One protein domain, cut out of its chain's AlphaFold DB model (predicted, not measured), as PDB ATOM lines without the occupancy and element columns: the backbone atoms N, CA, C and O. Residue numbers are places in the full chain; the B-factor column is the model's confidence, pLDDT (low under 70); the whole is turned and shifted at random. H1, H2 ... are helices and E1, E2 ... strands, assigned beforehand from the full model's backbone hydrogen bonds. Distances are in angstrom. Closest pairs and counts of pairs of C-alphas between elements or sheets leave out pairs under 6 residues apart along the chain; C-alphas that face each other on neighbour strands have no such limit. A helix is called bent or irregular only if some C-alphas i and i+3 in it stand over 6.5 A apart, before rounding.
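Overview. This is residues 3 to 61 of the 74 residues of an uncharacterized protein of Pacificimonas flava (UniProt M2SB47). Two ten-residue helices, H1 and H4, run side by side in opposite ways as the loosely set limbs of a U, and the short helices H2 and H3 make the turn between them. Before H1 the first printed residues, 3 to 16, swing out in a wide loop and come back to the strand E1, where residues 3 to 4 pair with residues 17 to 18. The printed part has 59 residues, with one named strand and four named helices in the order E1, H1, H2, H3, H4; the class is mostly helix, and E1 pairs with no named strand. The whole is compact, with a radius of gyration of the C-alphas of 10.9 A, and its outline is elongated, with spans of 33 by 21 by 18 A.

Along the chain. Begin at C-alpha 3, printed at (-53.262, 34.097, -6.948), and read on through residues 3 to 16, a stretch of 14 residues with no named element. Next comes E1, residues 17 to 19, which begins at C-alpha 17 at (-51.530, 31.628, -2.218) and is 6.2 A long from first to last C-alpha. Then find C-alpha 21 at (-54.105, 42.683, -5.621); from there H1, residues 21 to 30, runs 14.4 A to C-alpha 30, with x rising to -40.132. H2 follows with residues 33 to 38, 8.7 A long, and H3 with residues 43 to 48, 8.6 A long. Last comes H4, residues 50 to 59, which runs 14.2 A and ends at C-alpha 59 at (-50.949, 47.578, 4.671). None of the four helices is bent.

Arrangement. Start beside E1, where residues 3 to 4 and residues 17 to 18 of E1 make a short antiparallel pairing. Pass on from E1 to H1, and you find that the two meet only through their link. H1 and H2 likewise meet only through their link. H2 touches no helix, and it is only just apart from H3, the closest C-alphas being 8.4 A from each other. H3 and H4 only just touch, with 3 pairs of C-alphas within 8 A, and they touch only at the corner by their link; look at Ala 47 and Ser 53, whose C-alphas are the closest, 5.3 A apart. Their lines stand at 72 degrees, about perpendicular but only just. Now compare H4 with H1: they run opposite ways at a shallow tilt of 17 degrees, 11.3 A from centre to centre. H1 and H4 only just touch, with 3 pairs of C-alphas within 8 A, and only at their ends; the closest C-alphas are those of Ile 30 and Asp 51, 7.5 A apart. H1 and H3 are only just apart, with 8.2 A between their closest C-alphas. H2 and H4 are apart, and E1 is apart from H2, H3 and H4. In each of H1, H2, H3 and H4, every backbone O i to N i+4 pair is within hydrogen-bond range.

Size, cuts and confidence. The two C-alphas farthest apart are those of Arg 12 and Lys 61, 33.3 A from each other, while the first and last printed C-alphas, those of Arg 3 and Lys 61, are 21.9 A apart. Of the element centres, that of H1 is nearest to the mean of the C-alphas, at 7.2 A, and that of H4 is farthest, at 11.5 A. The printed part has no cut, and the four links, E1 to H1, H1 to H2, H2 to H3 and H3 to H4, are tight. Read the B-factor column for the model's confidence: the mean pLDDT of the printed part is 85.0, and residues 7 and 11, both in the stretch before E1, are under 70.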
ATOM      1  N   ARG A   3     -54.098  35.261  -7.269       78.06
ATOM      2  CA  ARG A   3     -53.262  34.097  -6.948       78.06
ATOM      3  C   ARG A   3     -51.801  34.434  -7.211       78.06
ATOM      4  O   ARG A   3     -51.408  34.605  -8.361       78.06
ATOM      5  N   HIS A   4     -50.997  34.481  -6.158       77.12
ATOM      6  CA  HIS A   4     -49.560  34.709  -6.267       77.12
ATOM      7  C   HIS A   4     -48.794  33.404  -6.083       77.12
ATOM      8  O   HIS A   4     -49.169  32.589  -5.244       77.12
ATOM      9  N   HIS A   5     -47.727  33.217  -6.860       79.06
ATOM     10  CA  HIS A   5     -46.790  32.107  -6.705       79.06
ATOM     11  C   HIS A   5     -45.638  32.578  -5.804       79.06
ATOM     12  O   HIS A   5     -44.786  33.318  -6.299       79.06
ATOM     13  N   PRO A   6     -45.576  32.177  -4.516       70.94
ATOM     14  CA  PRO A   6     -44.488  32.593  -3.624       70.94
ATOM     15  C   PRO A   6     -43.129  32.121  -4.141       70.94
ATOM     16  O   PRO A   6     -42.134  32.832  -4.059       70.94
ATOM     17  N   VAL A   7     -43.124  30.924  -4.729       68.81
ATOM     18  CA  VAL A   7     -41.999  30.380  -5.479       68.81
ATOM     19  C   VAL A   7     -42.312  30.557  -6.964       68.81
ATOM     20  O   VAL A   7     -43.317  30.019  -7.432       68.81
ATOM     21  N   PRO A   8     -41.479  31.263  -7.745       71.19
ATOM     22  CA  PRO A   8     -41.710  31.409  -9.177       71.19
ATOM     23  C   PRO A   8     -41.817  30.057  -9.896       71.19
ATOM     24  O   PRO A   8     -41.110  29.102  -9.562       71.19
ATOM     25  N   LYS A   9     -42.639  29.984 -10.953       72.69
ATOM     26  CA  LYS A   9     -42.783  28.767 -11.782       72.69
ATOM     27  C   LYS A   9     -41.442  28.249 -12.315       72.69
ATOM     28  O   LYS A   9     -41.237  27.041 -12.389       72.69
ATOM     29  N   SER A  10     -40.504  29.151 -12.617       71.12
ATOM     30  CA  SER A  10     -39.140  28.814 -13.054       71.12
ATOM     31  C   SER A  10     -38.339  28.014 -12.017       71.12
ATOM     32  O   SER A  10     -37.426  27.281 -12.380       71.12
ATOM     33  N   ARG A  11     -38.704  28.093 -10.732       67.56
ATOM     34  CA  ARG A  11     -38.143  27.296  -9.629       67.56
ATOM     35  C   ARG A  11     -39.034  26.113  -9.242       67.56
ATOM     36  O   ARG A  11     -38.938  25.611  -8.129       67.56
ATOM     37  N   ARG A  12     -39.892  25.656 -10.162       73.31
ATOM     38  CA  ARG A  12     -40.879  24.583  -9.950       73.31
ATOM     39  C   ARG A  12     -41.911  24.895  -8.858       73.31
ATOM     40  O   ARG A  12     -42.517  23.967  -8.327       73.31
ATOM     41  N   GLY A  13     -42.143  26.172  -8.549       73.06
ATOM     42  CA  GLY A  13     -43.218  26.577  -7.650       73.06
ATOM     43  C   GLY A  13     -44.585  26.223  -8.235       73.06
ATOM     44  O   GLY A  13     -44.924  26.668  -9.333       73.06
ATOM     45  N   ARG A  14     -45.348  25.393  -7.517       77.75
ATOM     46  CA  ARG A  14     -46.714  24.976  -7.892       77.75
ATOM     47  C   ARG A  14     -47.767  25.581  -6.970       77.75
ATOM     48  O   ARG A  14     -48.912  25.772  -7.378       77.75
ATOM     49  N   ASP A  15     -47.354  25.927  -5.759       78.56
ATOM     50  CA  ASP A  15     -48.234  26.496  -4.759       78.56
ATOM     51  C   ASP A  15     -48.544  27.946  -5.079       78.56
ATOM     52  O   ASP A  15     -47.706  28.739  -5.516       78.56
ATOM     53  N   THR A  16     -49.806  28.274  -4.873       78.81
ATOM     54  CA  THR A  16     -50.357  29.582  -5.174       78.81
ATOM     55  C   THR A  16     -51.225  29.993  -4.014       78.81
ATOM     56  O   THR A  16     -52.216  29.332  -3.698       78.81
ATOM     57  N   VAL A  17     -50.843  31.096  -3.387       79.06
ATOM     58  CA  VAL A  17     -51.530  31.628  -2.218       79.06
ATOM     59  C   VAL A  17     -52.415  32.797  -2.642       79.06
ATOM     60  O   VAL A  17     -52.039  33.562  -3.541       79.06
ATOM     61  N   PRO A  18     -53.608  32.938  -2.046       79.94
ATOM     62  CA  PRO A  18     -54.419  34.122  -2.255       79.94
ATOM     63  C   PRO A  18     -53.706  35.322  -1.630       79.94
ATOM     64  O   PRO A  18     -53.349  35.315  -0.454       79.94
ATOM     65  N   VAL A  19     -53.506  36.366  -2.422       82.69
ATOM     66  CA  VAL A  19     -52.997  37.656  -1.958       82.69
ATOM     67  C   VAL A  19     -53.939  38.768  -2.394       82.69
ATOM     68  O   VAL A  19     -54.669  38.658  -3.383       82.69
ATOM     69  N   HIS A  20     -53.933  39.879  -1.666       83.00
ATOM     70  CA  HIS A  20     -54.622  41.075  -2.131       83.00
ATOM     71  C   HIS A  20     -53.935  41.612  -3.402       83.00
ATOM     72  O   HIS A  20     -52.702  41.571  -3.478       83.00
ATOM     73  N   PRO A  21     -54.685  42.153  -4.382       86.56
ATOM     74  CA  PRO A  21     -54.105  42.683  -5.621       86.56
ATOM     75  C   PRO A  21     -53.016  43.736  -5.378       86.56
ATOM     76  O   PRO A  21     -52.004  43.765  -6.071       86.56
ATOM     77  N   ILE A  22     -53.174  44.570  -4.345       88.19
ATOM     78  CA  ILE A  22     -52.159  45.557  -3.956       88.19
ATOM     79  C   ILE A  22     -50.863  44.904  -3.458       88.19
ATOM     80  O   ILE A  22     -49.775  45.365  -3.801       88.19
ATOM     81  N   CYS A  23     -50.955  43.804  -2.705       85.81
ATOM     82  CA  CYS A  23     -49.785  43.050  -2.258       85.81
ATOM     83  C   CYS A  23     -49.059  42.439  -3.458       85.81
ATOM     84  O   CYS A  23     -47.842  42.570  -3.566       85.81
ATOM     85  N   HIS A  24     -49.809  41.841  -4.389       88.25
ATOM     86  CA  HIS A  24     -49.240  41.254  -5.599       88.25
ATOM     87  C   HIS A  24     -48.499  42.289  -6.452       88.25
ATOM     88  O   HIS A  24     -47.327  42.109  -6.789       88.25
ATOM     89  N   ARG A  25     -49.161  43.414  -6.745       89.25
ATOM     90  CA  ARG A  25     -48.571  44.512  -7.519       89.25
ATOM     91  C   ARG A  25     -47.343  45.094  -6.833       89.25
ATOM     92  O   ARG A  25     -46.372  45.394  -7.515       89.25
ATOM     93  N   THR A  26     -47.356  45.222  -5.506       90.56
ATOM     94  CA  THR A  26     -46.215  45.767  -4.755       90.56
ATOM     95  C   THR A  26     -44.992  44.860  -4.844       90.56
ATOM     96  O   THR A  26     -43.894  45.354  -5.085       90.56
ATOM     97  N   ILE A  27     -45.167  43.538  -4.751       88.75
ATOM     98  CA  ILE A  27     -44.065  42.577  -4.936       88.75
ATOM     99  C   ILE A  27     -43.416  42.761  -6.317       88.75
ATOM    100  O   ILE A  27     -42.196  42.872  -6.410       88.75
ATOM    101  N   HIS A  28     -44.222  42.889  -7.375       88.56
ATOM    102  CA  HIS A  28     -43.735  43.109  -8.746       88.56
ATOM    103  C   HIS A  28     -43.292  44.552  -9.052       88.56
ATOM    104  O   HIS A  28     -42.698  44.806 -10.105       88.56
ATOM    105  N   ALA A  29     -43.589  45.502  -8.165       91.00
ATOM    106  CA  ALA A  29     -43.080  46.866  -8.237       91.00
ATOM    107  C   ALA A  29     -41.694  46.999  -7.592       91.00
ATOM    108  O   ALA A  29     -40.913  47.840  -8.033       91.00
ATOM    109  N   ILE A  30     -41.408  46.182  -6.572       90.56
ATOM    110  CA  ILE A  30     -40.132  46.173  -5.843       90.56
ATOM    111  C   ILE A  30     -39.123  45.236  -6.514       90.56
ATOM    112  O   ILE A  30     -37.957  45.600  -6.626       90.56
ATOM    113  N   PHE A  31     -39.557  44.058  -6.976       90.06
ATOM    114  CA  PHE A  31     -38.657  43.033  -7.505       90.06
ATOM    115  C   PHE A  31     -38.919  42.698  -8.968       90.06
ATOM    116  O   PHE A  31     -40.057  42.625  -9.444       90.06
ATOM    117  N   THR A  32     -37.841  42.375  -9.669       88.50
ATOM    118  CA  THR A  32     -37.889  41.685 -10.955       88.50
ATOM    119  C   THR A  32     -38.151  40.187 -10.766       88.50
ATOM    120  O   THR A  32     -37.861  39.595  -9.725       88.50
ATOM    121  N   ASN A  33     -38.634  39.518 -11.818       85.31
ATOM    122  CA  ASN A  33     -38.813  38.060 -11.797       85.31
ATOM    123  C   ASN A  33     -37.496  37.305 -11.533       85.31
ATOM    124  O   ASN A  33     -37.516  36.230 -10.933       85.31
ATOM    125  N   ALA A  34     -36.356  37.857 -11.962       86.75
ATOM    126  CA  ALA A  34     -35.044  37.259 -11.731       86.75
ATOM    127  C   ALA A  34     -34.649  37.307 -10.247       86.75
ATOM    128  O   ALA A  34     -34.165  36.312  -9.708       86.75
ATOM    129  N   GLU A  35     -34.899  38.427  -9.568       88.94
ATOM    130  CA  GLU A  35     -34.634  38.583  -8.132       88.94
ATOM    131  C   GLU A  35     -35.554  37.701  -7.289       88.94
ATOM    132  O   GLU A  35     -35.075  37.003  -6.392       88.94
ATOM    133  N   LEU A  36     -36.847  37.644  -7.632       87.75
ATOM    134  CA  LEU A  36     -37.797  36.716  -7.011       87.75
ATOM    135  C   LEU A  36     -37.336  35.265  -7.167       87.75
ATOM    136  O   LEU A  36     -37.406  34.492  -6.223       87.75
ATOM    137  N   ALA A  37     -36.812  34.884  -8.334       84.88
ATOM    138  CA  ALA A  37     -36.358  33.517  -8.571       84.88
ATOM    139  C   ALA A  37     -35.008  33.183  -7.921       84.88
ATOM    140  O   ALA A  37     -34.696  32.002  -7.771       84.88
ATOM    141  N   ARG A  38     -34.161  34.163  -7.593       86.12
ATOM    142  CA  ARG A  38     -32.805  33.919  -7.062       86.12
ATOM    143  C   ARG A  38     -32.709  34.128  -5.560       86.12
ATOM    144  O   ARG A  38     -32.138  33.276  -4.887       86.12
ATOM    145  N   THR A  39     -33.272  35.222  -5.066       85.50
ATOM    146  CA  THR A  39     -33.025  35.720  -3.708       85.50
ATOM    147  C   THR A  39     -34.310  35.775  -2.890       85.50
ATOM    148  O   THR A  39     -34.303  35.414  -1.718       85.50
ATOM    149  N   PHE A  40     -35.430  36.156  -3.508       85.25
ATOM    150  CA  PHE A  40     -36.684  36.451  -2.806       85.25
ATOM    151  C   PHE A  40     -37.805  35.444  -3.111       85.25
ATOM    152  O   PHE A  40     -38.958  35.824  -3.290       85.25
ATOM    153  N   TYR A  41     -37.475  34.150  -3.173       81.81
ATOM    154  CA  TYR A  41     -38.431  33.070  -3.481       81.81
ATOM    155  C   TYR A  41     -39.177  32.535  -2.246       81.81
ATOM    156  O   TYR A  41     -39.912  31.553  -2.344       81.81
ATOM    157  N   THR A  42     -38.962  33.127  -1.067       83.62
ATOM    158  CA  THR A  42     -39.640  32.739   0.178       83.62
ATOM    159  C   THR A  42     -40.284  33.951   0.852       83.62
ATOM    160  O   THR A  42     -39.757  35.064   0.751       83.62
ATOM    161  N   PRO A  43     -41.388  33.764   1.603       82.62
ATOM    162  CA  PRO A  43     -42.012  34.845   2.367       82.62
ATOM    163  C   PRO A  43     -41.055  35.532   3.349       82.62
ATOM    164  O   PRO A  43     -41.096  36.750   3.488       82.62
ATOM    165  N   ALA A  44     -40.166  34.768   3.993       87.31
ATOM    166  CA  ALA A  44     -39.169  35.311   4.914       87.31
ATOM    167  C   ALA A  44     -38.165  36.222   4.192       87.31
ATOM    168  O   ALA A  44     -37.894  37.326   4.660       87.31
ATOM    169  N   ALA A  45     -37.671  35.803   3.020       89.00
ATOM    170  CA  ALA A  45     -36.771  36.621   2.215       89.00
ATOM    171  C   ALA A  45     -37.459  37.903   1.725       89.00
ATOM    172  O   ALA A  45     -36.870  38.981   1.797       89.00
ATOM    173  N   LEU A  46     -38.721  37.811   1.286       88.38
ATOM    174  CA  LEU A  46     -39.519  38.979   0.907       88.38
ATOM    175  C   LEU A  46     -39.671  39.951   2.085       88.38
ATOM    176  O   LEU A  46     -39.381  41.135   1.941       88.38
ATOM    177  N   ALA A  47     -40.084  39.458   3.256       88.56
ATOM    178  CA  ALA A  47     -40.322  40.278   4.444       88.56
ATOM    179  C   ALA A  47     -39.046  40.931   5.009       88.56
ATOM    180  O   ALA A  47     -39.137  41.983   5.647       88.56
ATOM    181  N   ALA A  48     -37.873  40.339   4.757       91.94
ATOM    182  CA  ALA A  48     -36.581  40.893   5.151       91.94
ATOM    183  C   ALA A  48     -36.181  42.138   4.335       91.94
ATOM    184  O   ALA A  48     -35.380  42.943   4.810       91.94
ATOM    185  N   HIS A  49     -36.738  42.341   3.135       94.00
ATOM    186  CA  HIS A  49     -36.428  43.523   2.335       94.00
ATOM    187  C   HIS A  49     -37.032  44.793   2.971       94.00
ATOM    188  O   HIS A  49     -38.241  44.822   3.228       94.00
ATOM    189  N   PRO A  50     -36.257  45.877   3.185       93.75
ATOM    190  CA  PRO A  50     -36.737  47.073   3.884       93.75
ATOM    191  C   PRO A  50     -38.011  47.691   3.290       93.75
ATOM    192  O   PRO A  50     -38.924  48.051   4.039       93.75
ATOM    193  N   ASP A  51     -38.115  47.757   1.956       92.38
ATOM    194  CA  ASP A  51     -39.294  48.317   1.279       92.38
ATOM    195  C   ASP A  51     -40.541  47.449   1.472       92.38
ATOM    196  O   ASP A  51     -41.630  47.968   1.726       92.38
ATOM    197  N   VAL A  52     -40.379  46.122   1.438       92.06
ATOM    198  CA  VAL A  52     -41.475  45.181   1.694       92.06
ATOM    199  C   VAL A  52     -41.888  45.266   3.155       92.06
ATOM    200  O   VAL A  52     -43.069  45.378   3.454       92.06
ATOM    201  N   SER A  53     -40.928  45.291   4.078       92.88
ATOM    202  CA  SER A  53     -41.177  45.423   5.512       92.88
ATOM    203  C   SER A  53     -41.955  46.706   5.844       92.88
ATOM    204  O   SER A  53     -42.917  46.685   6.618       92.88
ATOM    205  N   ARG A  54     -41.593  47.836   5.217       93.00
ATOM    206  CA  ARG A  54     -42.325  49.106   5.345       93.00
ATOM    207  C   ARG A  54     -43.739  48.997   4.776       93.00
ATOM    208  O   ARG A  54     -44.679  49.442   5.438       93.00
ATOM    209  N   PHE A  55     -43.894  48.389   3.602       91.75
ATOM    210  CA  PHE A  55     -45.205  48.144   3.005       91.75
ATOM    211  C   PHE A  55     -46.086  47.267   3.904       91.75
ATOM    212  O   PHE A  55     -47.219  47.648   4.181       91.75
ATOM    213  N   LEU A  56     -45.555  46.157   4.430       91.06
ATOM    214  CA  LEU A  56     -46.268  45.239   5.322       91.06
ATOM    215  C   LEU A  56     -46.784  45.954   6.578       91.06
ATOM    216  O   LEU A  56     -47.953  45.810   6.929       91.06
ATOM    217  N   ARG A  57     -45.961  46.804   7.209       93.62
ATOM    218  CA  ARG A  57     -46.391  47.625   8.359       93.62
ATOM    219  C   ARG A  57     -47.509  48.612   8.022       93.62
ATOM    220  O   ARG A  57     -48.316  48.943   8.889       93.62
ATOM    221  N   TRP A  58     -47.536  49.127   6.797       93.19
ATOM    222  CA  TRP A  58     -48.548  50.084   6.356       93.19
ATOM    223  C   TRP A  58     -49.862  49.403   5.952       93.19
ATOM    224  O   TRP A  58     -50.930  49.860   6.373       93.19
ATOM    225  N   ILE A  59     -49.784  48.314   5.179       90.31
ATOM    226  CA  ILE A  59     -50.949  47.578   4.671       90.31
ATOM    227  C   ILE A  59     -51.659  46.800   5.782       90.31
ATOM    228  O   ILE A  59     -52.879  46.704   5.756       90.31
ATOM    229  N   ALA A  60     -50.939  46.340   6.813       90.75
ATOM    230  CA  ALA A  60     -51.538  45.681   7.978       90.75
ATOM    231  C   ALA A  60     -52.527  46.576   8.751       90.75
ATOM    232  O   ALA A  60     -53.338  46.078   9.521       90.75
ATOM    233  N   LYS A  61     -52.474  47.900   8.543       92.25
ATOM    234  CA  LYS A  61     -53.387  48.883   9.149       92.25
ATOM    235  C   LYS A  61     -54.572  49.240   8.243       92.25
ATOM    236  O   LYS A  61     -55.182  50.290   8.438       92.25
TER     237      LYS A  61